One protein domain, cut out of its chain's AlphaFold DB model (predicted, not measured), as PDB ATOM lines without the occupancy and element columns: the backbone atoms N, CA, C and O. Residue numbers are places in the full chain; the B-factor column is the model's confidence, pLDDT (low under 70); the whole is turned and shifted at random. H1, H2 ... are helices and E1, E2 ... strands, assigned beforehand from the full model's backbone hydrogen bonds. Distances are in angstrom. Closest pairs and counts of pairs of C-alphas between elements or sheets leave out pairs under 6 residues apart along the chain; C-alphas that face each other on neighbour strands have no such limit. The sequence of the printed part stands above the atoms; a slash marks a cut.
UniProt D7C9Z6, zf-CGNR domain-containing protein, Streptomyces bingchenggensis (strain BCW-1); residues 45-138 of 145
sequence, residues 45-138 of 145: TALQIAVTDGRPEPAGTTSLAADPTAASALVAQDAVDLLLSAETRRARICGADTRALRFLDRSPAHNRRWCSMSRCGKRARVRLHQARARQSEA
ATOM      1  N   THR A  45       5.453  87.428  14.771       52.91
ATOM      2  CA  THR A  45       4.301  86.670  14.308       52.91
ATOM      3  C   THR A  45       3.902  85.674  15.394       52.91
ATOM      4  O   THR A  45       4.588  84.670  15.601       52.91
ATOM      5  N   ALA A  46       2.835  85.967  16.129       57.69
ATOM      6  CA  ALA A  46       2.258  85.029  17.068       57.69
ATOM      7  C   ALA A  46       1.172  84.270  16.317       57.69
ATOM      8  O   ALA A  46       0.158  84.818  15.888       57.69
ATOM      9  N   LEU A  47       1.459  82.998  16.070       62.06
ATOM     10  CA  LEU A  47       0.540  82.114  15.382       62.06
ATOM     11  C   LEU A  47      -0.625  81.825  16.325       62.06
ATOM     12  O   LEU A  47      -0.408  81.166  17.338       62.06
ATOM     13  N   GLN A  48      -1.817  82.313  15.994       65.75
ATOM     14  CA  GLN A  48      -3.038  81.813  16.617       65.75
ATOM     15  C   GLN A  48      -3.299  80.398  16.101       65.75
ATOM     16  O   GLN A  48      -3.132  80.116  14.909       65.75
ATOM     17  N   ILE A  49      -3.679  79.500  17.000       70.50
ATOM     18  CA  ILE A  49      -3.912  78.091  16.711       70.50
ATOM     19  C   ILE A  49      -5.412  77.830  16.783       70.50
ATOM     20  O   ILE A  49      -5.995  77.745  17.859       70.50
ATOM     21  N   ALA A  50      -6.027  77.609  15.626       69.81
ATOM     22  CA  ALA A  50      -7.354  77.021  15.567       69.81
ATOM     23  C   ALA A  50      -7.241  75.502  15.732       69.81
ATOM     24  O   ALA A  50      -6.315  74.872  15.219       69.81
ATOM     25  N   VAL A  51      -8.200  74.888  16.423       72.94
ATOM     26  CA  VAL A  51      -8.289  73.428  16.515       72.94
ATOM     27  C   VAL A  51      -9.468  72.950  15.671       72.94
ATOM     28  O   VAL A  51     -10.599  72.927  16.147       72.94
ATOM     29  N   THR A  52      -9.197  72.543  14.430       71.62
ATOM     30  CA  THR A  52     -10.210  72.028  13.487       71.62
ATOM     31  C   THR A  52     -10.039  70.525  13.332       71.62
ATOM     32  O   THR A  52      -8.929  70.075  13.057       71.62
ATOM     33  N   ASP A  53     -11.095  69.741  13.568       70.81
ATOM     34  CA  ASP A  53     -11.070  68.265  13.527       70.81
ATOM     35  C   ASP A  53      -9.916  67.641  14.323       70.81
ATOM     36  O   ASP A  53      -9.329  66.620  13.958       70.81
ATOM     37  N   GLY A  54      -9.535  68.302  15.418       64.19
ATOM     38  CA  GLY A  54      -8.365  67.890  16.166       64.19
ATOM     39  C   GLY A  54      -7.086  68.013  15.344       64.19
ATOM     40  O   GLY A  54      -6.259  67.110  15.372       64.19
ATOM     41  N   ARG A  55      -6.858  69.127  14.646       64.25
ATOM     42  CA  ARG A  55      -5.566  69.543  14.075       64.25
ATOM     43  C   ARG A  55      -5.251  70.982  14.523       64.25
ATOM     44  O   ARG A  55      -6.175  71.776  14.437       64.25
ATOM     45  N   PRO A  56      -4.055  71.350  15.083       71.56
ATOM     46  CA  PRO A  56      -3.735  72.751  15.234       71.56
ATOM     47  C   PRO A  56      -3.489  73.231  13.816       71.56
ATOM     48  O   PRO A  56      -2.506  72.853  13.176       71.56
ATOM     49  N   GLU A  57      -4.442  73.973  13.310       72.12
ATOM     50  CA  GLU A  57      -4.271  74.714  12.087       72.12
ATOM     51  C   GLU A  57      -3.913  76.142  12.482       72.12
ATOM     52  O   GLU A  57      -4.367  76.629  13.524       72.12
ATOM     53  N   PRO A  58      -3.081  76.832  11.694       65.31
ATOM     54  CA  PRO A  58      -2.954  78.265  11.862       65.31
ATOM     55  C   PRO A  58      -4.347  78.871  11.676       65.31
ATOM     56  O   PRO A  58      -4.961  78.710  10.619       65.31
ATOM     57  N   ALA A  59      -4.868  79.540  12.705       65.12
ATOM     58  CA  ALA A  59      -6.039  80.375  12.517       65.12
ATOM     59  C   ALA A  59      -5.633  81.420  11.470       65.12
ATOM     60  O   ALA A  59      -4.589  82.057  11.608       65.12
ATOM     61  N   GLY A  60      -6.397  81.551  10.382       59.97
ATOM     62  CA  GLY A  60      -6.038  82.401   9.235       59.97
ATOM     63  C   GLY A  60      -5.745  83.868   9.592       59.97
ATOM     64  O   GLY A  60      -5.198  84.605   8.776       59.97
ATOM     65  N   THR A  61      -6.048  84.283  10.823       57.91
ATOM     66  CA  THR A  61      -5.638  85.550  11.418       57.91
ATOM     67  C   THR A  61      -4.260  85.420  12.058       57.91
ATOM     68  O   THR A  61      -4.080  84.981  13.191       57.91
ATOM     69  N   THR A  62      -3.250  85.857  11.318       58.44
ATOM     70  CA  THR A  62      -1.910  86.016  11.872       58.44
ATOM     71  C   THR A  62      -1.885  87.280  12.736       58.44
ATOM     72  O   THR A  62      -1.816  88.386  12.203       58.44
ATOM     73  N   SER A  63      -1.970  87.141  14.061       62.44
ATOM     74  CA  SER A  63      -1.801  88.286  14.960       62.44
ATOM     75  C   SER A  63      -0.313  88.582  15.147       62.44
ATOM     76  O   SER A  63       0.497  87.726  15.514       62.44
ATOM     77  N   LEU A  64       0.078  89.813  14.850       64.69
ATOM     78  CA  LEU A  64       1.426  90.305  15.094       64.69
ATOM     79  C   LEU A  64       1.524  90.685  16.574       64.69
ATOM     80  O   LEU A  64       1.007  91.717  16.995       64.69
ATOM     81  N   ALA A  65       2.178  89.844  17.379       74.75
ATOM     82  CA  ALA A  65       2.454  90.166  18.769       74.75
ATOM     83  C   ALA A  65       3.505  91.275  18.836       74.75
ATOM     84  O   ALA A  65       4.633  91.109  18.369       74.75
ATOM     85  N   ALA A  66       3.139  92.396  19.453       80.25
ATOM     86  CA  ALA A  66       4.030  93.541  19.615       80.25
ATOM     87  C   ALA A  66       5.266  93.216  20.475       80.25
ATOM     88  O   ALA A  66       6.331  93.790  20.265       80.25
ATOM     89  N   ASP A  67       5.140  92.273  21.415       81.88
ATOM     90  CA  ASP A  67       6.191  91.894  22.357       81.88
ATOM     91  C   ASP A  67       6.028  90.428  22.855       81.88
ATOM     92  O   ASP A  67       5.048  89.751  22.516       81.88
ATOM     93  N   PRO A  68       6.985  89.883  23.640       85.81
ATOM     94  CA  PRO A  68       6.909  88.515  24.168       85.81
ATOM     95  C   PRO A  68       5.729  88.243  25.112       85.81
ATOM     96  O   PRO A  68       5.273  87.099  25.205       85.81
ATOM     97  N   THR A  69       5.236  89.262  25.816       86.69
ATOM     98  CA  THR A  69       4.074  89.150  26.703       86.69
ATOM     99  C   THR A  69       2.815  88.954  25.868       86.69
ATOM    100  O   THR A  69       2.066  88.009  26.110       86.69
ATOM    101  N   ALA A  70       2.635  89.762  24.819       83.06
ATOM    102  CA  ALA A  70       1.546  89.615  23.858       83.06
ATOM    103  C   ALA A  70       1.589  88.250  23.146       83.06
ATOM    104  O   ALA A  70       0.562  87.589  23.007       83.06
ATOM    105  N   ALA A  71       2.778  87.770  22.766       85.50
ATOM    106  CA  ALA A  71       2.931  86.441  22.170       85.50
ATOM    107  C   ALA A  71       2.525  85.321  23.144       85.50
ATOM    108  O   ALA A  71       1.867  84.358  22.752       85.50
ATOM    109  N   SER A  72       2.884  85.457  24.423       86.88
ATOM    110  CA  SER A  72       2.513  84.489  25.460       86.88
ATOM    111  C   SER A  72       1.012  84.502  25.744       86.88
ATOM    112  O   SER A  72       0.435  83.441  25.962       86.88
ATOM    113  N   ALA A  73       0.373  85.675  25.703       85.19
ATOM    114  CA  ALA A  73      -1.072  85.806  25.856       85.19
ATOM    115  C   ALA A  73      -1.832  85.079  24.735       85.19
ATOM    116  O   ALA A  73      -2.794  84.374  25.023       85.19
ATOM    117  N   LEU A  74      -1.360  85.172  23.488       85.12
ATOM    118  CA  LEU A  74      -1.958  84.457  22.354       85.12
ATOM    119  C   LEU A  74      -1.814  82.935  22.498       85.12
ATOM    120  O   LEU A  74      -2.794  82.209  22.377       85.12
ATOM    121  N   VAL A  75      -0.629  82.451  22.882       86.00
ATOM    122  CA  VAL A  75      -0.427  81.019  23.174       86.00
ATOM    123  C   VAL A  75      -1.292  80.555  24.353       86.00
ATOM    124  O   VAL A  75      -1.777  79.423  24.357       86.00
ATOM    125  N   ALA A  76      -1.481  81.401  25.367       88.38
ATOM    126  CA  ALA A  76      -2.342  81.091  26.502       88.38
ATOM    127  C   ALA A  76      -3.819  81.009  26.092       88.38
ATOM    128  O   ALA A  76      -4.505  80.104  26.559       88.38
ATOM    129  N   GLN A  77      -4.289  81.891  25.204       86.19
ATOM    130  CA  GLN A  77      -5.641  81.833  24.638       86.19
ATOM    131  C   GLN A  77      -5.861  80.525  23.871       86.19
ATOM    132  O   GLN A  77      -6.759  79.768  24.231       86.19
ATOM    133  N   ASP A  78      -4.968  80.180  22.939       85.38
ATOM    134  CA  ASP A  78      -5.042  78.916  22.194       85.38
ATOM    135  C   ASP A  78      -5.041  77.688  23.125       85.38
ATOM    136  O   ASP A  78      -5.723  76.687  22.893       85.38
ATOM    137  N   ALA A  79      -4.252  77.745  24.203       88.25
ATOM    138  CA  ALA A  79      -4.205  76.681  25.196       88.25
ATOM    139  C   ALA A  79      -5.522  76.567  25.978       88.25
ATOM    140  O   ALA A  79      -5.958  75.447  26.245       88.25
ATOM    141  N   VAL A  80      -6.149  77.688  26.344       88.50
ATOM    142  CA  VAL A  80      -7.462  77.707  27.004       88.50
ATOM    143  C   VAL A  80      -8.531  77.144  26.071       88.50
ATOM    144  O   VAL A  80      -9.258  76.243  26.482       88.50
ATOM    145  N   ASP A  81      -8.566  77.577  24.813       85.81
ATOM    146  CA  ASP A  81      -9.529  77.086  23.821       85.81
ATOM    147  C   ASP A  81      -9.393  75.575  23.612       85.81
ATOM    148  O   ASP A  81     -10.378  74.831  23.647       85.81
ATOM    149  N   LEU A  82      -8.155  75.084  23.498       86.94
ATOM    150  CA  LEU A  82      -7.887  73.654  23.439       86.94
ATOM    151  C   LEU A  82      -8.398  72.934  24.690       86.94
ATOM    152  O   LEU A  82      -9.048  71.903  24.542       86.94
ATOM    153  N   LEU A  83      -8.114  73.455  25.891       88.94
ATOM    154  CA  LEU A  83      -8.498  72.842  27.169       88.94
ATOM    155  C   LEU A  83     -10.018  72.794  27.379       88.94
ATOM    156  O   LEU A  83     -10.510  71.860  28.020       88.94
ATOM    157  N   LEU A  84     -10.753  73.758  26.830       88.00
ATOM    158  CA  LEU A  84     -12.214  73.803  26.885       88.00
ATOM    159  C   LEU A  84     -12.883  72.954  25.791       88.00
ATOM    160  O   LEU A  84     -14.067  72.636  25.897       88.00
ATOM    161  N   SER A  85     -12.140  72.539  24.764       87.88
ATOM    162  CA  SER A  85     -12.655  71.701  23.678       87.88
ATOM    163  C   SER A  85     -12.768  70.210  24.050       87.88
ATOM    164  O   SER A  85     -12.167  69.712  25.005       87.88
ATOM    165  N   ALA A  86     -13.483  69.436  23.224       88.38
ATOM    166  CA  ALA A  86     -13.545  67.977  23.358       88.38
ATOM    167  C   ALA A  86     -12.176  67.286  23.154       88.38
ATOM    168  O   ALA A  86     -11.950  66.180  23.660       88.38
ATOM    169  N   GLU A  87     -11.245  67.946  22.458       87.19
ATOM    170  CA  GLU A  87      -9.910  67.429  22.143       87.19
ATOM    171  C   GLU A  87      -9.003  67.320  23.374       87.19
ATOM    172  O   GLU A  87      -8.014  66.582  23.345       87.19
ATOM    173  N   THR A  88      -9.361  67.951  24.497       90.88
ATOM    174  CA  THR A  88      -8.658  67.815  25.783       90.88
ATOM    175  C   THR A  88      -8.496  66.362  26.212       90.88
ATOM    176  O   THR A  88      -7.473  65.998  26.792       90.88
ATOM    177  N   ARG A  89      -9.446  65.483  25.863       90.38
ATOM    178  CA  ARG A  89      -9.359  64.039  26.158       90.38
ATOM    179  C   ARG A  89      -8.189  63.353  25.446       90.38
ATOM    180  O   ARG A  89      -7.739  62.294  25.878       90.38
ATOM    181  N   ARG A  90      -7.675  63.954  24.370       91.56
ATOM    182  CA  ARG A  90      -6.498  63.479  23.634       91.56
ATOM    183  C   ARG A  90      -5.191  64.019  24.206       91.56
ATOM    184  O   ARG A  90      -4.124  63.599  23.758       91.56
ATOM    185  N   ALA A  91      -5.228  64.926  25.182       91.81
ATOM    186  CA  ALA A  91      -4.027  65.413  25.842       91.81
ATOM    187  C   ALA A  91      -3.422  64.315  26.727       91.81
ATOM    188  O   ALA A  91      -4.043  63.798  27.653       91.81
ATOM    189  N   ARG A  92      -2.172  63.952  26.445       91.62
ATOM    190  CA  ARG A  92      -1.407  62.933  27.168       91.62
ATOM    191  C   ARG A  92      -0.101  63.533  27.671       91.62
ATOM    192  O   ARG A  92       0.441  64.482  27.105       91.62
ATOM    193  N   ILE A  93       0.430  62.959  28.745       93.06
ATOM    194  CA  ILE A  93       1.761  63.293  29.257       93.06
ATOM    195  C   ILE A  93       2.774  62.361  28.591       93.06
ATOM    196  O   ILE A  93       2.544  61.159  28.461       93.06
ATOM    197  N   CYS A  94       3.901  62.913  28.139       94.31
ATOM    198  CA  CYS A  94       4.989  62.117  27.587       94.31
ATOM    199  C   CYS A  94       5.515  61.140  28.645       94.31
ATOM    200  O   CYS A  94       5.943  61.567  29.711       94.31
ATOM    201  N   GLY A  95       5.586  59.847  28.328       91.62
ATOM    202  CA  GLY A  95       6.044  58.822  29.275       91.62
ATOM    203  C   GLY A  95       7.556  58.799  29.526       91.62
ATOM    204  O   GLY A  95       8.095  57.727  29.789       91.62
ATOM    205  N   ALA A  96       8.261  59.922  29.321       90.00
ATOM    206  CA  ALA A  96       9.718  60.002  29.420       90.00
ATOM    207  C   ALA A  96      10.136  60.461  30.804       90.00
ATOM    208  O   ALA A  96       9.790  61.561  31.209       90.00
ATOM    209  N   ASP A  97      10.991  59.672  31.451       82.38
ATOM    210  CA  ASP A  97      11.398  59.862  32.852       82.38
ATOM    211  C   ASP A  97      11.985  61.251  33.142       82.38
ATOM    212  O   ASP A  97      11.952  61.736  34.261       82.38
ATOM    213  N   THR A  98      12.533  61.912  32.120       79.12
ATOM    214  CA  THR A  98      13.205  63.211  32.252       79.12
ATOM    215  C   THR A  98      12.395  64.380  31.685       79.12
ATOM    216  O   THR A  98      12.951  65.465  31.535       79.12
ATOM    217  N   ARG A  99      11.144  64.176  31.233       80.56
ATOM    218  CA  ARG A  99      10.313  65.240  30.635       80.56
ATOM    219  C   ARG A  99       8.818  65.026  30.880       80.56
ATOM    220  O   ARG A  99       8.245  64.094  30.331       80.56
ATOM    221  N   ALA A 100       8.176  66.001  31.521       78.19
ATOM    222  CA  ALA A 100       6.724  66.057  31.731       78.19
ATOM    223  C   ALA A 100       5.975  66.888  30.661       78.19
ATOM    224  O   ALA A 100       5.013  67.591  30.955       78.19
ATOM    225  N   LEU A 101       6.425  66.847  29.403       88.88
ATOM    226  CA  LEU A 101       5.758  67.569  28.308       88.88
ATOM    227  C   LEU A 101       4.374  66.964  28.024       88.88
ATOM    228  O   LEU A 101       4.270  65.754  27.806       88.88
ATOM    229  N   ARG A 102       3.342  67.813  27.960       90.94
ATOM    230  CA  ARG A 102       2.014  67.452  27.444       90.94
ATOM    231  C   ARG A 102       2.007  67.491  25.915       90.94
ATOM    232  O   ARG A 102       2.708  68.297  25.308       90.94
ATOM    233  N   PHE A 103       1.248  66.595  25.296       91.19
ATOM    234  CA  PHE A 103       1.047  66.548  23.849       91.19
ATOM    235  C   PHE A 103      -0.358  66.040  23.518       91.19
ATOM    236  O   PHE A 103      -0.956  65.327  24.319       91.19
ATOM    237  N   LEU A 104      -0.863  66.368  22.329       91.88
ATOM    238  CA  LEU A 104      -2.116  65.815  21.813       91.88
ATOM    239  C   LEU A 104      -1.848  64.513  21.050       91.88
ATOM    240  O   LEU A 104      -1.051  64.492  20.106       91.88
ATOM    241  N   ASP A 105      -2.493  63.423  21.462       93.12
ATOM    242  CA  ASP A 105      -2.398  62.125  20.801       93.12
ATOM    243  C   ASP A 105      -3.443  61.969  19.695       93.12
ATOM    244  O   ASP A 105      -4.593  61.589  19.922       93.12
ATOM    245  N   ARG A 106      -2.996  62.214  18.468       84.50
ATOM    246  CA  ARG A 106      -3.788  62.016  17.247       84.50
ATOM    247  C   ARG A 106      -3.248  60.890  16.392       84.50
ATOM    248  O   ARG A 106      -3.422  60.878  15.178       84.50
ATOM    249  N   SER A 107      -2.537  59.955  17.018       88.38
ATOM    250  CA  SER A 107      -2.340  58.669  16.368       88.38
ATOM    251  C   SER A 107      -3.716  58.043  16.107       88.38
ATOM    252  O   SER A 107      -4.594  58.178  16.960       88.38
ATOM    253  N   PRO A 108      -3.917  57.349  14.975       88.75
ATOM    254  CA  PRO A 108      -5.207  56.728  14.661       88.75
ATOM    255  C   PRO A 108      -5.726  55.792  15.763       88.75
ATOM    256  O   PRO A 108      -6.926  55.646  15.940       88.75
ATOM    257  N   ALA A 109      -4.814  55.176  16.524       92.00
ATOM    258  CA  ALA A 109      -5.129  54.241  17.601       92.00
ATOM    259  C   ALA A 109      -5.074  54.856  19.018       92.00
ATOM    260  O   ALA A 109      -5.221  54.124  19.992       92.00
ATOM    261  N   HIS A 110      -4.804  56.162  19.159       89.31
ATOM    262  CA  HIS A 110      -4.682  56.868  20.451       89.31
ATOM    263  C   HIS A 110      -3.806  56.157  21.503       89.31
ATOM    264  O   HIS A 110      -4.094  56.152  22.707       89.31
ATOM    265  N   ASN A 111      -2.727  55.528  21.035       91.88
ATOM    266  CA  ASN A 111      -1.840  54.691  21.840       91.88
ATOM    267  C   ASN A 111      -0.405  55.233  21.905       91.88
ATOM    268  O   ASN A 111       0.536  54.521  22.278       91.88
ATOM    269  N   ARG A 112      -0.198  56.502  21.544       92.94
ATOM    270  CA  ARG A 112       1.139  57.079  21.498       92.94
ATOM    271  C   ARG A 112       1.630  57.352  22.915       92.94
ATOM    272  O   ARG A 112       1.049  58.123  23.666       92.94
ATOM    273  N   ARG A 113       2.776  56.773  23.272       92.62
ATOM    274  CA  ARG A 113       3.407  56.971  24.592       92.62
ATOM    275  C   ARG A 113       4.327  58.201  24.673       92.62
ATOM    276  O   ARG A 113       4.658  58.671  25.761       92.62
ATOM    277  N   TRP A 114       4.775  58.722  23.531       93.50
ATOM    278  CA  TRP A 114       5.844  59.725  23.447       93.50
ATOM    279  C   TRP A 114       5.399  60.968  22.673       93.50
ATOM    280  O   TRP A 114       4.824  60.842  21.596       93.50
ATOM    281  N   CYS A 115       5.776  62.166  23.139       91.94
ATOM    282  CA  CYS A 115       5.448  63.422  22.446       91.94
ATOM    283  C   CYS A 115       6.080  63.543  21.045       91.94
ATOM    284  O   CYS A 115       5.561  64.243  20.178       91.94
ATOM    285  N   SER A 116       7.196  62.852  20.797       90.00
ATOM    286  CA  SER A 116       7.786  62.699  19.467       90.00
ATOM    287  C   SER A 116       8.650  61.445  19.380       90.00
ATOM    288  O   SER A 116       9.417  61.152  20.304       90.00
ATOM    289  N   MET A 117       8.572  60.740  18.247       90.38
ATOM    290  CA  MET A 117       9.448  59.604  17.954       90.38
ATOM    291  C   MET A 117      10.911  60.050  17.806       90.38
ATOM    292  O   MET A 117      11.811  59.384  18.317       90.38
ATOM    293  N   SER A 118      11.158  61.213  17.189       90.94
ATOM    294  CA  SER A 118      12.515  61.735  16.976       90.94
ATOM    295  C   SER A 118      13.182  62.184  18.278       90.94
ATOM    296  O   SER A 118      14.375  61.950  18.468       90.94
ATOM    297  N   ARG A 119      12.415  62.779  19.205       88.75
ATOM    298  CA  ARG A 119      12.941  63.297  20.481       88.75
ATOM    299  C   ARG A 119      12.910  62.264  21.602       88.75
ATOM    300  O   ARG A 119      13.959  61.934  22.148       88.75
ATOM    301  N   CYS A 120      11.726  61.790  21.984       93.25
ATOM    302  CA  CYS A 120      11.548  60.946  23.169       93.25
ATOM    303  C   CYS A 120      11.573  59.452  22.828       93.25
ATOM    304  O   CYS A 120      12.210  58.693  23.552       93.25
ATOM    305  N   GLY A 121      10.988  59.040  21.697       92.75
ATOM    306  CA  GLY A 121      10.990  57.635  21.270       92.75
ATOM    307  C   GLY A 121      12.402  57.082  21.039       92.75
ATOM    308  O   GLY A 121      12.771  56.051  21.600       92.75
ATOM    309  N   LYS A 122      13.245  57.816  20.299       94.38
ATOM    310  CA  LYS A 122      14.655  57.449  20.078       94.38
ATOM    311  C   LYS A 122      15.433  57.337  21.394       94.38
ATOM    312  O   LYS A 122      16.148  56.361  21.598       94.38
ATOM    313  N   ARG A 123      15.265  58.302  22.306       91.88
ATOM    314  CA  ARG A 123      15.927  58.288  23.624       91.88
ATOM    315  C   ARG A 123      15.510  57.078  24.457       91.88
ATOM    316  O   ARG A 123      16.375  56.442  25.050       91.88
ATOM    317  N   ALA A 124      14.220  56.740  24.468       92.81
ATOM    318  CA  ALA A 124      13.721  55.556  25.161       92.81
ATOM    319  C   ALA A 124      14.341  54.269  24.588       92.81
ATOM    320  O   ALA A 124      14.852  53.445  25.344       92.81
ATOM    321  N   ARG A 125      14.397  54.134  23.254       92.56
ATOM    322  CA  ARG A 125      15.035  52.985  22.586       92.56
ATOM    323  C   ARG A 125      16.520  52.854  22.943       92.56
ATOM    324  O   ARG A 125      16.978  51.751  23.224       92.56
ATOM    325  N   VAL A 126      17.255  53.967  22.975       93.75
ATOM    326  CA  VAL A 126      18.677  53.983  23.366       93.75
ATOM    327  C   VAL A 126      18.857  53.560  24.823       93.75
ATOM    328  O   VAL A 126      19.711  52.723  25.103       93.75
ATOM    329  N   ARG A 127      18.041  54.077  25.753       91.38
ATOM    330  CA  ARG A 127      18.102  53.676  27.169       91.38
ATOM    331  C   ARG A 127      17.866  52.179  27.346       91.38
ATOM    332  O   ARG A 127      18.641  51.531  28.041       91.38
ATOM    333  N   LEU A 128      16.852  51.631  26.676       92.56
ATOM    334  CA  LEU A 128      16.555  50.196  26.711       92.56
ATOM    335  C   LEU A 128      17.716  49.360  26.159       92.56
ATOM    336  O   LEU A 128      18.093  48.366  26.770       92.56
ATOM    337  N   HIS A 129      18.315  49.777  25.042       94.19
ATOM    338  CA  HIS A 129      19.487  49.103  24.479       94.19
ATOM    339  C   HIS A 129      20.668  49.096  25.459       94.19
ATOM    340  O   HIS A 129      21.266  48.054  25.706       94.19
ATOM    341  N   GLN A 130      20.984  50.246  26.060       93.62
ATOM    342  CA  GLN A 130      22.076  50.342  27.029       93.62
ATOM    343  C   GLN A 130      21.802  49.542  28.311       93.62
ATOM    344  O   GLN A 130      22.731  48.974  28.875       93.62
ATOM    345  N   ALA A 131      20.552  49.492  28.780       93.38
ATOM    346  CA  ALA A 131      20.172  48.679  29.934       93.38
ATOM    347  C   ALA A 131      20.400  47.183  29.665       93.38
ATOM    348  O   ALA A 131      20.998  46.506  30.497       93.38
ATOM    349  N   ARG A 132      20.025  46.697  28.474       93.06
ATOM    350  CA  ARG A 132      20.283  45.311  28.049       93.06
ATOM    351  C   ARG A 132      21.776  45.004  27.939       93.06
ATOM    352  O   ARG A 132      22.212  43.980  28.442       93.06
ATOM    353  N   ALA A 133      22.558  45.913  27.352       93.56
ATOM    354  CA  ALA A 133      24.010  45.751  27.250       93.56
ATOM    355  C   ALA A 133      24.687  45.662  28.633       93.56
ATOM    356  O   ALA A 133      25.600  44.865  28.830       93.56
ATOM    357  N   ARG A 134      24.208  46.441  29.614       91.69
ATOM    358  CA  ARG A 134      24.684  46.360  31.005       91.69
ATOM    359  C   ARG A 134      24.301  45.040  31.679       91.69
ATOM    360  O   ARG A 134      25.112  44.490  32.411       91.69
ATOM    361  N   GLN A 135      23.103  44.525  31.412       88.12
ATOM    362  CA  GLN A 135      22.654  43.229  31.933       88.12
ATOM    363  C   GLN A 135      23.441  42.055  31.338       88.12
ATOM    364  O   GLN A 135      23.736  41.117  32.061       88.12
ATOM    365  N   SER A 136      23.837  42.113  30.064       81.88
ATOM    366  CA  SER A 136      24.680  41.074  29.446       81.88
ATOM    367  C   SER A 136      26.146  41.093  29.904       81.88
ATOM    368  O   SER A 136      26.881  40.129  29.680       81.88
ATOM    369  N   GLU A 137      26.595  42.192  30.513       73.31
ATOM    370  CA  GLU A 137      27.953  42.339  31.057       73.31
ATOM    371  C   GLU A 137      28.037  41.917  32.543       73.31
ATOM    372  O   GLU A 137      29.119  41.621  33.047       73.31
ATOM    373  N   ALA A 138      26.901  41.823  33.241       62.12
ATOM    374  CA  ALA A 138      26.810  41.394  34.637       62.12
ATOM    375  C   ALA A 138      26.370  39.915  34.749       62.12
ATOM    376  O   ALA A 138      25.383  39.557  34.115       62.12
TER     377      ALA A 138
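Overview. This is residues 45 to 138 of the 145 residues of the protein "zf-CGNR domain-containing protein" of Streptomyces bingchenggensis (strain BCW-1) (UniProt D7C9Z6). The model is a loose, elongated chain of parts: at one end the hairpin E1 and E2 with helix H1 packed along E1, then the short helix H2 leading to a small hairpin E3 and E4 with a loop of residues 105 to 116, and at the other end the long helix H3. Residues 126 to 138, of which 126 to 137 belong to H3, stick out free. The printed part has 94 residues, with three named helices and four named strands in the order E1 E2 H1 H2 E3 E4 H3; the class is mixed, helices and strands, and the two sheets, E1 - E2 and E3 - E4, are antiparallel. The radius of gyration of the C-alphas is 17.9 A, and the C-alphas span 58 by 32 by 18 A.

Arrangement. Look first at the hairpin of E1, residues 45 to 52, and E2, residues 55 to 65, antiparallel at 152 degrees. N 50 and O 57 are 2.9 A apart and N 46 and O 63 are 3.0 A apart, both within hydrogen-bond range. E2 bends by 77 degrees at residue 61. Next find H1, residues 68 to 84: it has 13 pairs of C-alphas within 8 A of E1, the closest being Ala 46 and Ala 71 at 5.3 A. With E2 it has 1 such pair, Ala 65 and Ala 71 at 5.1 A. H2, residues 86 to 90, is close to H1 but not clearly touching, with the closest C-alphas, Leu 82 and Thr 88, 6.3 A apart. E3, residues 91 to 93, and E4, residues 102 to 104, form the second hairpin, antiparallel at 142 degrees, with N 92 and O 103 2.8 A apart, within hydrogen-bond range. The closest C-alphas of H2 and E4 are those of Arg 90 and Leu 104, 5.3 A apart. H3, residues 117 to 137, touches no helix and is apart from E1, E2 and E3. Every O i to N i+4 pair is within hydrogen-bond range in H1, against 15 of 17 in H3 and 0 of 1 in H2, where 2 of 2 O i to N i+3 pairs are.

Along the chain. Find C-alpha 45 at (4.301, 86.670, 14.308); E1 runs 20.6 A from there, and E2 measures 22.6 A. H1 starts at C-alpha 68, (6.909, 88.515, 24.168), and measures 24.3 A; H2 measures 8.4 A, E3 7.0 A and E4 7.2 A. H3 measures 28.5 A and ends at C-alpha 137, (27.953, 42.339, 31.057).

Size, cuts and confidence. The two C-alphas farthest apart are those of Thr 61 and Ala 138, 59.5 A. The printed part has no cut, and the link from E4 to H3 is long, 12 residues. The mean pLDDT of the printed part is 83.4; look for values under 70 at residues 45 to 48, 50, 54 to 55, 58 to 64 and 138.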